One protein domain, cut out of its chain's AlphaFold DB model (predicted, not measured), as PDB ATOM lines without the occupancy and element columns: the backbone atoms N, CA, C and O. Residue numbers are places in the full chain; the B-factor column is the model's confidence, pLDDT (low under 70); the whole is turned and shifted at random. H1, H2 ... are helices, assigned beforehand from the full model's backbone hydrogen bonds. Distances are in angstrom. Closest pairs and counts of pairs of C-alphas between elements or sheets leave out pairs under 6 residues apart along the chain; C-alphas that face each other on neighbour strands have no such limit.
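AT A GLANCE: This is residues 135 to 223 of the 403 residues of an uncharacterized protein of Gimesia maris (UniProt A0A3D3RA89). A long lone helix, H4, is set off from a helical hairpin of H2 and H3 by a long winding link with no named element, residues 181 to 203; the short helix H1 comes near H2 without packing firmly on it. Residues 164 to 169, in the turn of the hairpin, stick out. The printed part has 89 residues with four named helices, in the order H1, H2, H3, H4, and no named strand; its class is all helix. It is loose, with a radius of gyration of the C-alphas of 17.2 A, and spans 49 by 33 by 23 A.

IN THESE COORDINATES: The longest helix, H4, residues 204 to 221, measures 25.7 A from C-alpha 204 at (-11.420, -1.205, 22.887) to C-alpha 221 at (-36.959, 1.438, 23.631). H2, residues 147 to 161, is 20.8 A long. H3, residues 171 to 180, and H1, residues 135 to 144, are each 14.3 A long; C-alpha 135 is at (-25.394, -24.423, 25.076).

HOW THE PARTS SIT: H4 is apart from H1, H2 and H3. H2 and H3 touch and form a helical hairpin, at a shallow tilt of 27 degrees, opposite ways; their closest C-alphas, of Ala 160 and Gln 172, are 4.2 A apart. H1 and H2 are close but not clearly touching, their closest C-alphas, of Ile 142 and Leu 150, being 6.8 A apart. They run opposite ways at a shallow tilt of 32 degrees, only just short of steep. H1 and H3 are apart. In H1, H2, H3 and H4 every O i to N i+4 pair is within hydrogen-bond range.

THE WHOLE: The two C-alphas farthest apart, of Asn 166 and Glu 223, are 53.9 A apart. The printed part has no cut. The link from H3 to H4 is long, with 23 residues. Residues 200 to 206, of which 204 to 206 belong to H4, stand free. The mean pLDDT of the printed part is 84.2; residues 135 to 136, 165 to 169 and 192 to 193 are under 70.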
ATOM      1  N   ARG A 135     -24.336 -23.774  24.289       69.25
ATOM      2  CA  ARG A 135     -25.394 -24.423  25.076       69.25
ATOM      3  C   ARG A 135     -26.397 -23.400  25.616       69.25
ATOM      4  O   ARG A 135     -27.593 -23.653  25.566       69.25
ATOM      5  N   GLY A 136     -25.916 -22.261  26.112       69.31
ATOM      6  CA  GLY A 136     -26.763 -21.152  26.549       69.31
ATOM      7  C   GLY A 136     -27.605 -20.584  25.408       69.31
ATOM      8  O   GLY A 136     -28.805 -20.405  25.581       69.31
ATOM      9  N   MET A 137     -27.010 -20.389  24.226       81.44
ATOM     10  CA  MET A 137     -27.739 -19.964  23.025       81.44
ATOM     11  C   MET A 137     -28.825 -20.976  22.645       81.44
ATOM     12  O   MET A 137     -29.975 -20.589  22.466       81.44
ATOM     13  N   ALA A 138     -28.504 -22.272  22.599       81.31
ATOM     14  CA  ALA A 138     -29.489 -23.320  22.330       81.31
ATOM     15  C   ALA A 138     -30.625 -23.322  23.369       81.31
ATOM     16  O   ALA A 138     -31.794 -23.416  23.003       81.31
ATOM     17  N   GLY A 139     -30.296 -23.153  24.653       77.88
ATOM     18  CA  GLY A 139     -31.283 -23.016  25.723       77.88
ATOM     19  C   GLY A 139     -32.211 -21.812  25.535       77.88
ATOM     20  O   GLY A 139     -33.420 -21.950  25.707       77.88
ATOM     21  N   LEU A 140     -31.674 -20.656  25.122       79.00
ATOM     22  CA  LEU A 140     -32.481 -19.473  24.800       79.00
ATOM     23  C   LEU A 140     -33.421 -19.726  23.620       79.00
ATOM     24  O   LEU A 140     -34.591 -19.358  23.695       79.00
ATOM     25  N   LEU A 141     -32.936 -20.379  22.560       86.06
ATOM     26  CA  LEU A 141     -33.768 -20.732  21.407       86.06
ATOM     27  C   LEU A 141     -34.936 -21.626  21.845       86.06
ATOM     28  O   LEU A 141     -36.083 -21.314  21.539       86.06
ATOM     29  N   ILE A 142     -34.660 -22.674  22.631       85.19
ATOM     30  CA  ILE A 142     -35.683 -23.586  23.173       85.19
ATOM     31  C   ILE A 142     -36.718 -22.838  24.024       85.19
ATOM     32  O   ILE A 142     -37.903 -23.153  23.963       85.19
ATOM     33  N   ALA A 143     -36.282 -21.863  24.822       79.81
ATOM     34  CA  ALA A 143     -37.164 -21.136  25.729       79.81
ATOM     35  C   ALA A 143     -38.063 -20.104  25.025       79.81
ATOM     36  O   ALA A 143     -39.163 -19.836  25.503       79.81
ATOM     37  N   ILE A 144     -37.592 -19.493  23.935       84.62
ATOM     38  CA  ILE A 144     -38.240 -18.321  23.323       84.62
ATOM     39  C   ILE A 144     -39.032 -18.685  22.065       84.62
ATOM     40  O   ILE A 144     -40.047 -18.047  21.769       84.62
ATOM     41  N   LEU A 145     -38.578 -19.678  21.302       88.81
ATOM     42  CA  LEU A 145     -39.154 -19.969  19.996       88.81
ATOM     43  C   LEU A 145     -40.416 -20.842  20.092       88.81
ATOM     44  O   LEU A 145     -40.491 -21.749  20.926       88.81
ATOM     45  N   PRO A 146     -41.410 -20.624  19.210       92.06
ATOM     46  CA  PRO A 146     -42.554 -21.517  19.082       92.06
ATOM     47  C   PRO A 146     -42.129 -22.949  18.741       92.06
ATOM     48  O   PRO A 146     -41.143 -23.173  18.038       92.06
ATOM     49  N   LYS A 147     -42.932 -23.934  19.163       93.38
ATOM     50  CA  LYS A 147     -42.664 -25.360  18.899       93.38
ATOM     51  C   LYS A 147     -42.478 -25.673  17.409       93.38
ATOM     52  O   LYS A 147     -41.611 -26.469  17.078       93.38
ATOM     53  N   SER A 148     -43.257 -25.043  16.526       94.25
ATOM     54  CA  SER A 148     -43.137 -25.216  15.070       94.25
ATOM     55  C   SER A 148     -41.789 -24.728  14.536       94.25
ATOM     56  O   SER A 148     -41.152 -25.414  13.745       94.25
ATOM     57  N   THR A 149     -41.322 -23.571  15.008       94.56
ATOM     58  CA  THR A 149     -40.007 -23.021  14.659       94.56
ATOM     59  C   THR A 149     -38.882 -23.908  15.188       94.56
ATOM     60  O   THR A 149     -37.915 -24.160  14.475       94.56
ATOM     61  N   LEU A 150     -39.007 -24.416  16.418       94.31
ATOM     62  CA  LEU A 150     -38.031 -25.340  17.002       94.31
ATOM     63  C   LEU A 150     -37.927 -26.651  16.224       94.31
ATOM     64  O   LEU A 150     -36.817 -27.126  15.997       94.31
ATOM     65  N   ASP A 151     -39.059 -27.215  15.802       94.69
ATOM     66  CA  ASP A 151     -39.089 -28.422  14.972       94.69
ATOM     67  C   ASP A 151     -38.360 -28.186  13.640       94.69
ATOM     68  O   ASP A 151     -37.453 -28.937  13.276       94.69
ATOM     69  N   GLN A 152     -38.651 -27.064  12.973       95.81
ATOM     70  CA  GLN A 152     -38.006 -26.701  11.713       95.81
ATOM     71  C   GLN A 152     -36.495 -26.448  11.860       95.81
ATOM     72  O   GLN A 152     -35.709 -26.921  11.036       95.81
ATOM     73  N   LEU A 153     -36.066 -25.762  12.926       94.38
ATOM     74  CA  LEU A 153     -34.644 -25.624  13.264       94.38
ATOM     75  C   LEU A 153     -33.993 -26.985  13.518       94.38
ATOM     76  O   LEU A 153     -32.869 -27.219  13.081       94.38
ATOM     77  N   GLY A 154     -34.701 -27.894  14.191       94.50
ATOM     78  CA  GLY A 154     -34.262 -29.270  14.401       94.50
ATOM     79  C   GLY A 154     -33.998 -29.998  13.083       94.50
ATOM     80  O   GLY A 154     -32.971 -30.666  12.952       94.50
ATOM     81  N   VAL A 155     -34.866 -29.815  12.083       95.06
ATOM     82  CA  VAL A 155     -34.651 -30.336  10.724       95.06
ATOM     83  C   VAL A 155     -33.396 -29.733  10.096       95.06
ATOM     84  O   VAL A 155     -32.561 -30.487   9.610       95.06
ATOM     85  N   TYR A 156     -33.203 -28.412  10.153       94.12
ATOM     86  CA  TYR A 156     -32.010 -27.772   9.579       94.12
ATOM     87  C   TYR A 156     -30.711 -28.222  10.252       94.12
ATOM     88  O   TYR A 156     -29.722 -28.473   9.561       94.12
ATOM     89  N   PHE A 157     -30.705 -28.371  11.580       93.94
ATOM     90  CA  PHE A 157     -29.548 -28.894  12.306       93.94
ATOM     91  C   PHE A 157     -29.260 -30.350  11.954       93.94
ATOM     92  O   PHE A 157     -28.098 -30.711  11.782       93.94
ATOM     93  N   ARG A 158     -30.300 -31.179  11.814       93.25
ATOM     94  CA  ARG A 158     -30.149 -32.573  11.392       93.25
ATOM     95  C   ARG A 158     -29.598 -32.663   9.970       93.25
ATOM     96  O   ARG A 158     -28.625 -33.377   9.763       93.25
ATOM     97  N   ASP A 159     -30.169 -31.916   9.027       91.44
ATOM     98  CA  ASP A 159     -29.711 -31.862   7.634       91.44
ATOM     99  C   ASP A 159     -28.248 -31.391   7.554       91.44
ATOM    100  O   ASP A 159     -27.451 -31.975   6.828       91.44
ATOM    101  N   ALA A 160     -27.875 -30.377   8.345       90.69
ATOM    102  CA  ALA A 160     -26.503 -29.869   8.406       90.69
ATOM    103  C   ALA A 160     -25.500 -30.883   8.982       90.69
ATOM    104  O   ALA A 160     -24.313 -30.798   8.673       90.69
ATOM    105  N   ALA A 161     -25.959 -31.798   9.842       90.31
ATOM    106  CA  ALA A 161     -25.129 -32.818  10.479       90.31
ATOM    107  C   ALA A 161     -24.945 -34.080   9.619       90.31
ATOM    108  O   ALA A 161     -24.047 -34.874   9.898       90.31
ATOM    109  N   CYS A 162     -25.777 -34.288   8.595       88.94
ATOM    110  CA  CYS A 162     -25.606 -35.390   7.657       88.94
ATOM    111  C   CYS A 162     -24.373 -35.137   6.776       88.94
ATOM    112  O   CYS A 162     -24.327 -34.154   6.040       88.94
ATOM    113  N   GLU A 163     -23.387 -36.032   6.817       76.12
ATOM    114  CA  GLU A 163     -22.259 -36.012   5.881       76.12
ATOM    115  C   GLU A 163     -22.719 -36.566   4.523       76.12
ATOM    116  O   GLU A 163     -22.942 -37.769   4.394       76.12
ATOM    117  N   ASP A 164     -22.863 -35.711   3.503       73.06
ATOM    118  CA  ASP A 164     -22.952 -36.192   2.119       73.06
ATOM    119  C   ASP A 164     -21.549 -36.312   1.536       73.06
ATOM    120  O   ASP A 164     -20.851 -35.322   1.323       73.06
ATOM    121  N   THR A 165     -21.134 -37.537   1.228       61.12
ATOM    122  CA  THR A 165     -19.849 -37.792   0.567       61.12
ATOM    123  C   THR A 165     -19.860 -37.428  -0.922       61.12
ATOM    124  O   THR A 165     -18.811 -37.478  -1.560       61.12
ATOM    125  N   ASN A 166     -21.024 -37.088  -1.493       67.31
ATOM    126  CA  ASN A 166     -21.221 -37.027  -2.946       67.31
ATOM    127  C   ASN A 166     -21.554 -35.634  -3.507       67.31
ATOM    128  O   ASN A 166     -21.398 -35.431  -4.712       67.31
ATOM    129  N   SER A 167     -21.982 -34.666  -2.690       60.00
ATOM    130  CA  SER A 167     -22.226 -33.290  -3.139       60.00
ATOM    131  C   SER A 167     -21.031 -32.408  -2.784       60.00
ATOM    132  O   SER A 167     -20.677 -32.263  -1.621       60.00
ATOM    133  N   GLY A 168     -20.400 -31.784  -3.781       62.59
ATOM    134  CA  GLY A 168     -19.268 -30.868  -3.565       62.59
ATOM    135  C   GLY A 168     -19.596 -29.622  -2.725       62.59
ATOM    136  O   GLY A 168     -18.687 -28.879  -2.363       62.59
ATOM    137  N   GLU A 169     -20.871 -29.392  -2.401       67.94
ATOM    138  CA  GLU A 169     -21.310 -28.394  -1.428       67.94
ATOM    139  C   GLU A 169     -21.561 -29.035  -0.065       67.94
ATOM    140  O   GLU A 169     -22.238 -30.057   0.047       67.94
ATOM    141  N   SER A 170     -21.046 -28.392   0.984       82.56
ATOM    142  CA  SER A 170     -21.306 -28.796   2.363       82.56
ATOM    143  C   SER A 170     -22.794 -28.634   2.688       82.56
ATOM    144  O   SER A 170     -23.324 -27.523   2.599       82.56
ATOM    145  N   ASN A 171     -23.447 -29.710   3.137       85.88
ATOM    146  CA  ASN A 171     -24.827 -29.703   3.647       85.88
ATOM    147  C   ASN A 171     -25.072 -28.600   4.690       85.88
ATOM    148  O   ASN A 171     -26.169 -28.052   4.792       85.88
ATOM    149  N   GLN A 172     -24.026 -28.202   5.417       85.38
ATOM    150  CA  GLN A 172     -24.071 -27.075   6.335       85.38
ATOM    151  C   GLN A 172     -24.415 -25.749   5.637       85.38
ATOM    152  O   GLN A 172     -25.246 -24.999   6.145       85.38
ATOM    153  N   LEU A 173     -23.809 -25.451   4.480       85.88
ATOM    154  CA  LEU A 173     -24.076 -24.217   3.729       85.88
ATOM    155  C   LEU A 173     -25.514 -24.188   3.216       85.88
ATOM    156  O   LEU A 173     -26.191 -23.173   3.354       85.88
ATOM    157  N   GLN A 174     -26.004 -25.318   2.706       88.75
ATOM    158  CA  GLN A 174     -27.386 -25.430   2.245       88.75
ATOM    159  C   GLN A 174     -28.381 -25.229   3.393       88.75
ATOM    160  O   GLN A 174     -29.351 -24.489   3.239       88.75
ATOM    161  N   SER A 175     -28.130 -25.821   4.563       90.38
ATOM    162  CA  SER A 175     -28.963 -25.599   5.751       90.38
ATOM    163  C   SER A 175     -28.915 -24.155   6.257       90.38
ATOM    164  O   SER A 175     -29.945 -23.639   6.684       90.38
ATOM    165  N   ILE A 176     -27.770 -23.468   6.159       88.31
ATOM    166  CA  ILE A 176     -27.679 -22.030   6.463       88.31
ATOM    167  C   ILE A 176     -28.539 -21.223   5.486       88.31
ATOM    168  O   ILE A 176     -29.305 -20.368   5.925       88.31
ATOM    169  N   SER A 177     -28.473 -21.504   4.183       88.38
ATOM    170  CA  SER A 177     -29.317 -20.824   3.193       88.38
ATOM    171  C   SER A 177     -30.808 -21.088   3.422       88.38
ATOM    172  O   SER A 177     -31.609 -20.160   3.328       88.38
ATOM    173  N   LYS A 178     -31.190 -22.322   3.786       92.25
ATOM    174  CA  LYS A 178     -32.571 -22.652   4.183       92.25
ATOM    175  C   LYS A 178     -33.013 -21.842   5.403       92.25
ATOM    176  O   LYS A 178     -34.117 -21.311   5.393       92.25
ATOM    177  N   LEU A 179     -32.157 -21.717   6.422       91.88
ATOM    178  CA  LEU A 179     -32.440 -20.909   7.610       91.88
ATOM    179  C   LEU A 179     -32.617 -19.425   7.261       91.88
ATOM    180  O   LEU A 179     -33.546 -18.802   7.756       91.88
ATOM    181  N   GLN A 180     -31.768 -18.870   6.392       88.94
ATOM    182  CA  GLN A 180     -31.869 -17.472   5.948       88.94
ATOM    183  C   GLN A 180     -33.151 -17.179   5.158       88.94
ATOM    184  O   GLN A 180     -33.634 -16.054   5.184       88.94
ATOM    185  N   ALA A 181     -33.685 -18.173   4.445       93.31
ATOM    186  CA  ALA A 181     -34.928 -18.052   3.688       93.31
ATOM    187  C   ALA A 181     -36.188 -18.341   4.527       93.31
ATOM    188  O   ALA A 181     -37.301 -18.185   4.027       93.31
ATOM    189  N   TYR A 182     -36.037 -18.814   5.767       93.56
ATOM    190  CA  TYR A 182     -37.162 -19.169   6.622       93.56
ATOM    191  C   TYR A 182     -37.707 -17.934   7.342       93.56
ATOM    192  O   TYR A 182     -37.114 -17.447   8.302       93.56
ATOM    193  N   GLU A 183     -38.859 -17.448   6.885       92.19
ATOM    194  CA  GLU A 183     -39.526 -16.280   7.463       92.19
ATOM    195  C   GLU A 183     -40.107 -16.607   8.845       92.19
ATOM    196  O   GLU A 183     -41.010 -17.439   8.989       92.19
ATOM    197  N   CYS A 184     -39.586 -15.956   9.887       89.19
ATOM    198  CA  CYS A 184     -40.104 -16.100  11.238       89.19
ATOM    199  C   CYS A 184     -39.809 -14.860  12.081       89.19
ATOM    200  O   CYS A 184     -38.699 -14.699  12.586       89.19
ATOM    201  N   ASP A 185     -40.856 -14.087  12.385       87.44
ATOM    202  CA  ASP A 185     -40.779 -12.875  13.213       87.44
ATOM    203  C   ASP A 185     -40.014 -13.072  14.532       87.44
ATOM    204  O   ASP A 185     -39.403 -12.142  15.049       87.44
ATOM    205  N   LYS A 186     -40.049 -14.280  15.116       84.06
ATOM    206  CA  LYS A 186     -39.332 -14.583  16.362       84.06
ATOM    207  C   LYS A 186     -37.833 -14.795  16.166       84.06
ATOM    208  O   LYS A 186     -37.082 -14.419  17.064       84.06
ATOM    209  N   LEU A 187     -37.402 -15.357  15.036       84.31
ATOM    210  CA  LEU A 187     -35.981 -15.463  14.685       84.31
ATOM    211  C   LEU A 187     -35.393 -14.100  14.307       84.31
ATOM    212  O   LEU A 187     -34.221 -13.859  14.578       84.31
ATOM    213  N   ASP A 188     -36.232 -13.205  13.784       82.81
ATOM    214  CA  ASP A 188     -35.861 -11.829  13.444       82.81
ATOM    215  C   ASP A 188     -36.041 -10.838  14.611       82.81
ATOM    216  O   ASP A 188     -35.721  -9.653  14.497       82.81
ATOM    217  N   SER A 189     -36.541 -11.307  15.762       78.94
ATOM    218  CA  SER A 189     -36.707 -10.494  16.969       78.94
ATOM    219  C   SER A 189     -35.491 -10.559  17.890       78.94
ATOM    220  O   SER A 189     -34.849 -11.598  18.044       78.94
ATOM    221  N   TYR A 190     -35.206  -9.457  18.587       73.50
ATOM    222  CA  TYR A 190     -34.221  -9.480  19.666       73.50
ATOM    223  C   TYR A 190     -34.781 -10.243  20.873       73.50
ATOM    224  O   TYR A 190     -35.909  -9.964  21.301       73.50
ATOM    225  N   PRO A 191     -34.007 -11.162  21.482       74.75
ATOM    226  CA  PRO A 191     -34.406 -11.741  22.750       74.75
ATOM    227  C   PRO A 191     -34.521 -10.651  23.828       74.75
ATOM    228  O   PRO A 191     -34.107  -9.497  23.668       74.75
ATOM    229  N   ALA A 192     -35.062 -11.021  24.989       68.94
ATOM    230  CA  ALA A 192     -35.112 -10.119  26.138       68.94
ATOM    231  C   ALA A 192     -33.712  -9.612  26.567       68.94
ATOM    232  O   ALA A 192     -33.626  -8.624  27.288       68.94
ATOM    233  N   GLU A 193     -32.624 -10.208  26.084       69.50
ATOM    234  CA  GLU A 193     -31.246  -9.777  26.317       69.50
ATOM    235  C   GLU A 193     -30.498  -9.456  25.017       69.50
ATOM    236  O   GLU A 193     -30.784 -10.076  23.993       69.50
ATOM    237  N   PRO A 194     -29.507  -8.546  25.027       71.12
ATOM    238  CA  PRO A 194     -28.739  -8.241  23.830       71.12
ATOM    239  C   PRO A 194     -27.707  -9.332  23.628       71.12
ATOM    240  O   PRO A 194     -26.759  -9.455  24.403       71.12
ATOM    241  N   LEU A 195     -27.855 -10.089  22.547       74.38
ATOM    242  CA  LEU A 195     -26.758 -10.886  22.021       74.38
ATOM    243  C   LEU A 195     -25.960 -10.003  21.065       74.38
ATOM    244  O   LEU A 195     -26.354  -9.785  19.923       74.38
ATOM    245  N   VAL A 196     -24.851  -9.458  21.561       76.00
ATOM    246  CA  VAL A 196     -23.944  -8.634  20.756       76.00
ATOM    247  C   VAL A 196     -22.772  -9.456  20.246       76.00
ATOM    248  O   VAL A 196     -22.085 -10.132  21.009       76.00
ATOM    249  N   SER A 197     -22.516  -9.357  18.944       77.75
ATOM    250  CA  SER A 197     -21.251  -9.798  18.363       77.75
ATOM    251  C   SER A 197     -20.227  -8.677  18.509       77.75
ATOM    252  O   SER A 197     -20.467  -7.547  18.078       77.75
ATOM    253  N   ILE A 198     -19.089  -8.974  19.133       77.19
ATOM    254  CA  ILE A 198     -17.976  -8.032  19.259       77.19
ATOM    255  C   ILE A 198     -16.959  -8.375  18.174       77.19
ATOM    256  O   ILE A 198     -16.432  -9.483  18.160       77.19
ATOM    257  N   ASN A 199     -16.658  -7.425  17.283       81.44
ATOM    258  CA  ASN A 199     -15.561  -7.578  16.328       81.44
ATOM    259  C   ASN A 199     -14.220  -7.527  17.087       81.44
ATOM    260  O   ASN A 199     -13.854  -6.449  17.563       81.44
ATOM    261  N   PRO A 200     -13.460  -8.635  17.182       79.00
ATOM    262  CA  PRO A 200     -12.220  -8.663  17.955       79.00
ATOM    263  C   PRO A 200     -11.109  -7.800  17.340       79.00
ATOM    264  O   PRO A 200     -10.149  -7.471  18.029       79.00
ATOM    265  N   ALA A 201     -11.224  -7.419  16.063       83.19
ATOM    266  CA  ALA A 201     -10.279  -6.522  15.402       83.19
ATOM    267  C   ALA A 201     -10.551  -5.032  15.691       83.19
ATOM    268  O   ALA A 201      -9.723  -4.185  15.358       83.19
ATOM    269  N   ALA A 202     -11.704  -4.687  16.277       82.62
ATOM    270  CA  ALA A 202     -12.023  -3.312  16.645       82.62
ATOM    271  C   ALA A 202     -11.239  -2.873  17.891       82.62
ATOM    272  O   ALA A 202     -10.919  -3.672  18.771       82.62
ATOM    273  N   SER A 203     -10.956  -1.574  18.003       89.94
ATOM    274  CA  SER A 203     -10.302  -1.039  19.202       89.94
ATOM    275  C   SER A 203     -11.229  -1.099  20.425       89.94
ATOM    276  O   SER A 203     -12.447  -0.961  20.307       89.94
ATOM    277  N   GLN A 204     -10.656  -1.205  21.629       87.94
ATOM    278  CA  GLN A 204     -11.420  -1.205  22.887       87.94
ATOM    279  C   GLN A 204     -12.335   0.022  23.026       87.94
ATOM    280  O   GLN A 204     -13.446  -0.087  23.545       87.94
ATOM    281  N   ARG A 205     -11.889   1.187  22.538       89.19
ATOM    282  CA  ARG A 205     -12.687   2.418  22.535       89.19
ATOM    283  C   ARG A 205     -13.927   2.282  21.650       89.19
ATOM    284  O   ARG A 205     -15.017   2.570  22.128       89.19
ATOM    285  N   GLN A 206     -13.770   1.797  20.417       83.88
ATOM    286  CA  GLN A 206     -14.895   1.566  19.501       83.88
ATOM    287  C   GLN A 206     -15.883   0.547  20.071       83.88
ATOM    288  O   GLN A 206     -17.087   0.767  20.011       83.88
ATOM    289  N   ILE A 207     -15.377  -0.538  20.669       81.38
ATOM    290  CA  ILE A 207     -16.213  -1.548  21.332       81.38
ATOM    291  C   ILE A 207     -17.009  -0.909  22.478       81.38
ATOM    292  O   ILE A 207     -18.218  -1.100  22.573       81.38
ATOM    293  N   SER A 208     -16.353  -0.113  23.325       88.31
ATOM    294  CA  SER A 208     -16.994   0.531  24.479       88.31
ATOM    295  C   SER A 208     -18.043   1.565  24.062       88.31
ATOM    296  O   SER A 208     -19.124   1.603  24.645       88.31
ATOM    297  N   GLU A 209     -17.748   2.386  23.049       89.12
ATOM    298  CA  GLU A 209     -18.689   3.364  22.489       89.12
ATOM    299  C   GLU A 209     -19.904   2.661  21.859       89.12
ATOM    300  O   GLU A 209     -21.035   3.023  22.173       89.12
ATOM    301  N   ALA A 210     -19.695   1.601  21.068       86.31
ATOM    302  CA  ALA A 210     -20.781   0.836  20.452       86.31
ATOM    303  C   ALA A 210     -21.684   0.148  21.490       86.31
ATOM    304  O   ALA A 210     -22.909   0.239  21.398       86.31
ATOM    305  N   ILE A 211     -21.096  -0.492  22.509       88.31
ATOM    306  CA  ILE A 211     -21.853  -1.106  23.612       88.31
ATOM    307  C   ILE A 211     -22.651  -0.038  24.368       88.31
ATOM    308  O   ILE A 211     -23.816  -0.261  24.692       88.31
ATOM    309  N   LYS A 212     -22.050   1.130  24.630       88.81
ATOM    310  CA  LYS A 212     -22.724   2.239  25.313       88.81
ATOM    311  C   LYS A 212     -23.924   2.749  24.511       88.81
ATOM    312  O   LYS A 212     -25.008   2.850  25.079       88.81
ATOM    313  N   SER A 213     -23.752   3.022  23.219       87.38
ATOM    314  CA  SER A 213     -24.836   3.502  22.353       87.38
ATOM    315  C   SER A 213     -25.976   2.492  22.237       87.38
ATOM    316  O   SER A 213     -27.137   2.875  22.362       87.38
ATOM    317  N   LEU A 214     -25.663   1.201  22.078       86.69
ATOM    318  CA  LEU A 214     -26.684   0.152  22.038       86.69
ATOM    319  C   LEU A 214     -27.460   0.065  23.361       86.69
ATOM    320  O   LEU A 214     -28.683  -0.038  23.366       86.69
ATOM    321  N   HIS A 215     -26.757   0.144  24.492       85.44
ATOM    322  CA  HIS A 215     -27.380   0.126  25.812       85.44
ATOM    323  C   HIS A 215     -28.291   1.342  26.055       85.44
ATOM    324  O   HIS A 215     -29.372   1.190  26.624       85.44
ATOM    325  N   GLU A 216     -27.891   2.540  25.618       87.62
ATOM    326  CA  GLU A 216     -28.725   3.751  25.686       87.62
ATOM    327  C   GLU A 216     -29.991   3.617  24.831       87.62
ATOM    328  O   GLU A 216     -31.088   3.873  25.330       87.62
ATOM    329  N   GLN A 217     -29.859   3.148  23.586       85.62
ATOM    330  CA  GLN A 217     -30.996   2.888  22.702       85.62
ATOM    331  C   GLN A 217     -31.991   1.915  23.348       85.62
ATOM    332  O   GLN A 217     -33.187   2.187  23.407       85.62
ATOM    333  N   TRP A 218     -31.493   0.819  23.913       83.94
ATOM    334  CA  TRP A 218     -32.326  -0.190  24.561       83.94
ATOM    335  C   TRP A 218     -33.033   0.297  25.817       83.94
ATOM    336  O   TRP A 218     -34.182  -0.078  26.062       83.94
ATOM    337  N   LYS A 219     -32.371   1.135  26.620       84.88
ATOM    338  CA  LYS A 219     -33.021   1.781  27.763       84.88
ATOM    339  C   LYS A 219     -34.213   2.623  27.312       84.88
ATOM    340  O   LYS A 219     -35.249   2.573  27.968       84.88
ATOM    341  N   ILE A 220     -34.071   3.360  26.209       87.56
ATOM    342  CA  ILE A 220     -35.138   4.192  25.641       87.56
ATOM    343  C   ILE A 220     -36.275   3.316  25.104       87.56
ATOM    344  O   ILE A 220     -37.418   3.506  25.506       87.56
ATOM    345  N   GLU A 221     -35.966   2.328  24.260       84.81
ATOM    346  CA  GLU A 221     -36.959   1.438  23.631       84.81
ATOM    347  C   GLU A 221     -37.800   0.651  24.644       84.81
ATOM    348  O   GLU A 221     -38.933   0.279  24.351       84.81
ATOM    349  N   ARG A 222     -37.251   0.383  25.835       81.69
ATOM    350  CA  ARG A 222     -37.907  -0.401  26.891       81.69
ATOM    351  C   ARG A 222     -38.318   0.414  28.112       81.69
ATOM    352  O   ARG A 222     -38.674  -0.174  29.131       81.69
ATOM    353  N   GLU A 223     -38.221   1.740  28.036       87.12
ATOM    354  CA  GLU A 223     -38.571   2.658  29.127       87.12
ATOM    355  C   GLU A 223     -37.872   2.322  30.464       87.12
ATOM    356  O   GLU A 223     -38.413   2.510  31.560       87.12
TER     357      GLU A 223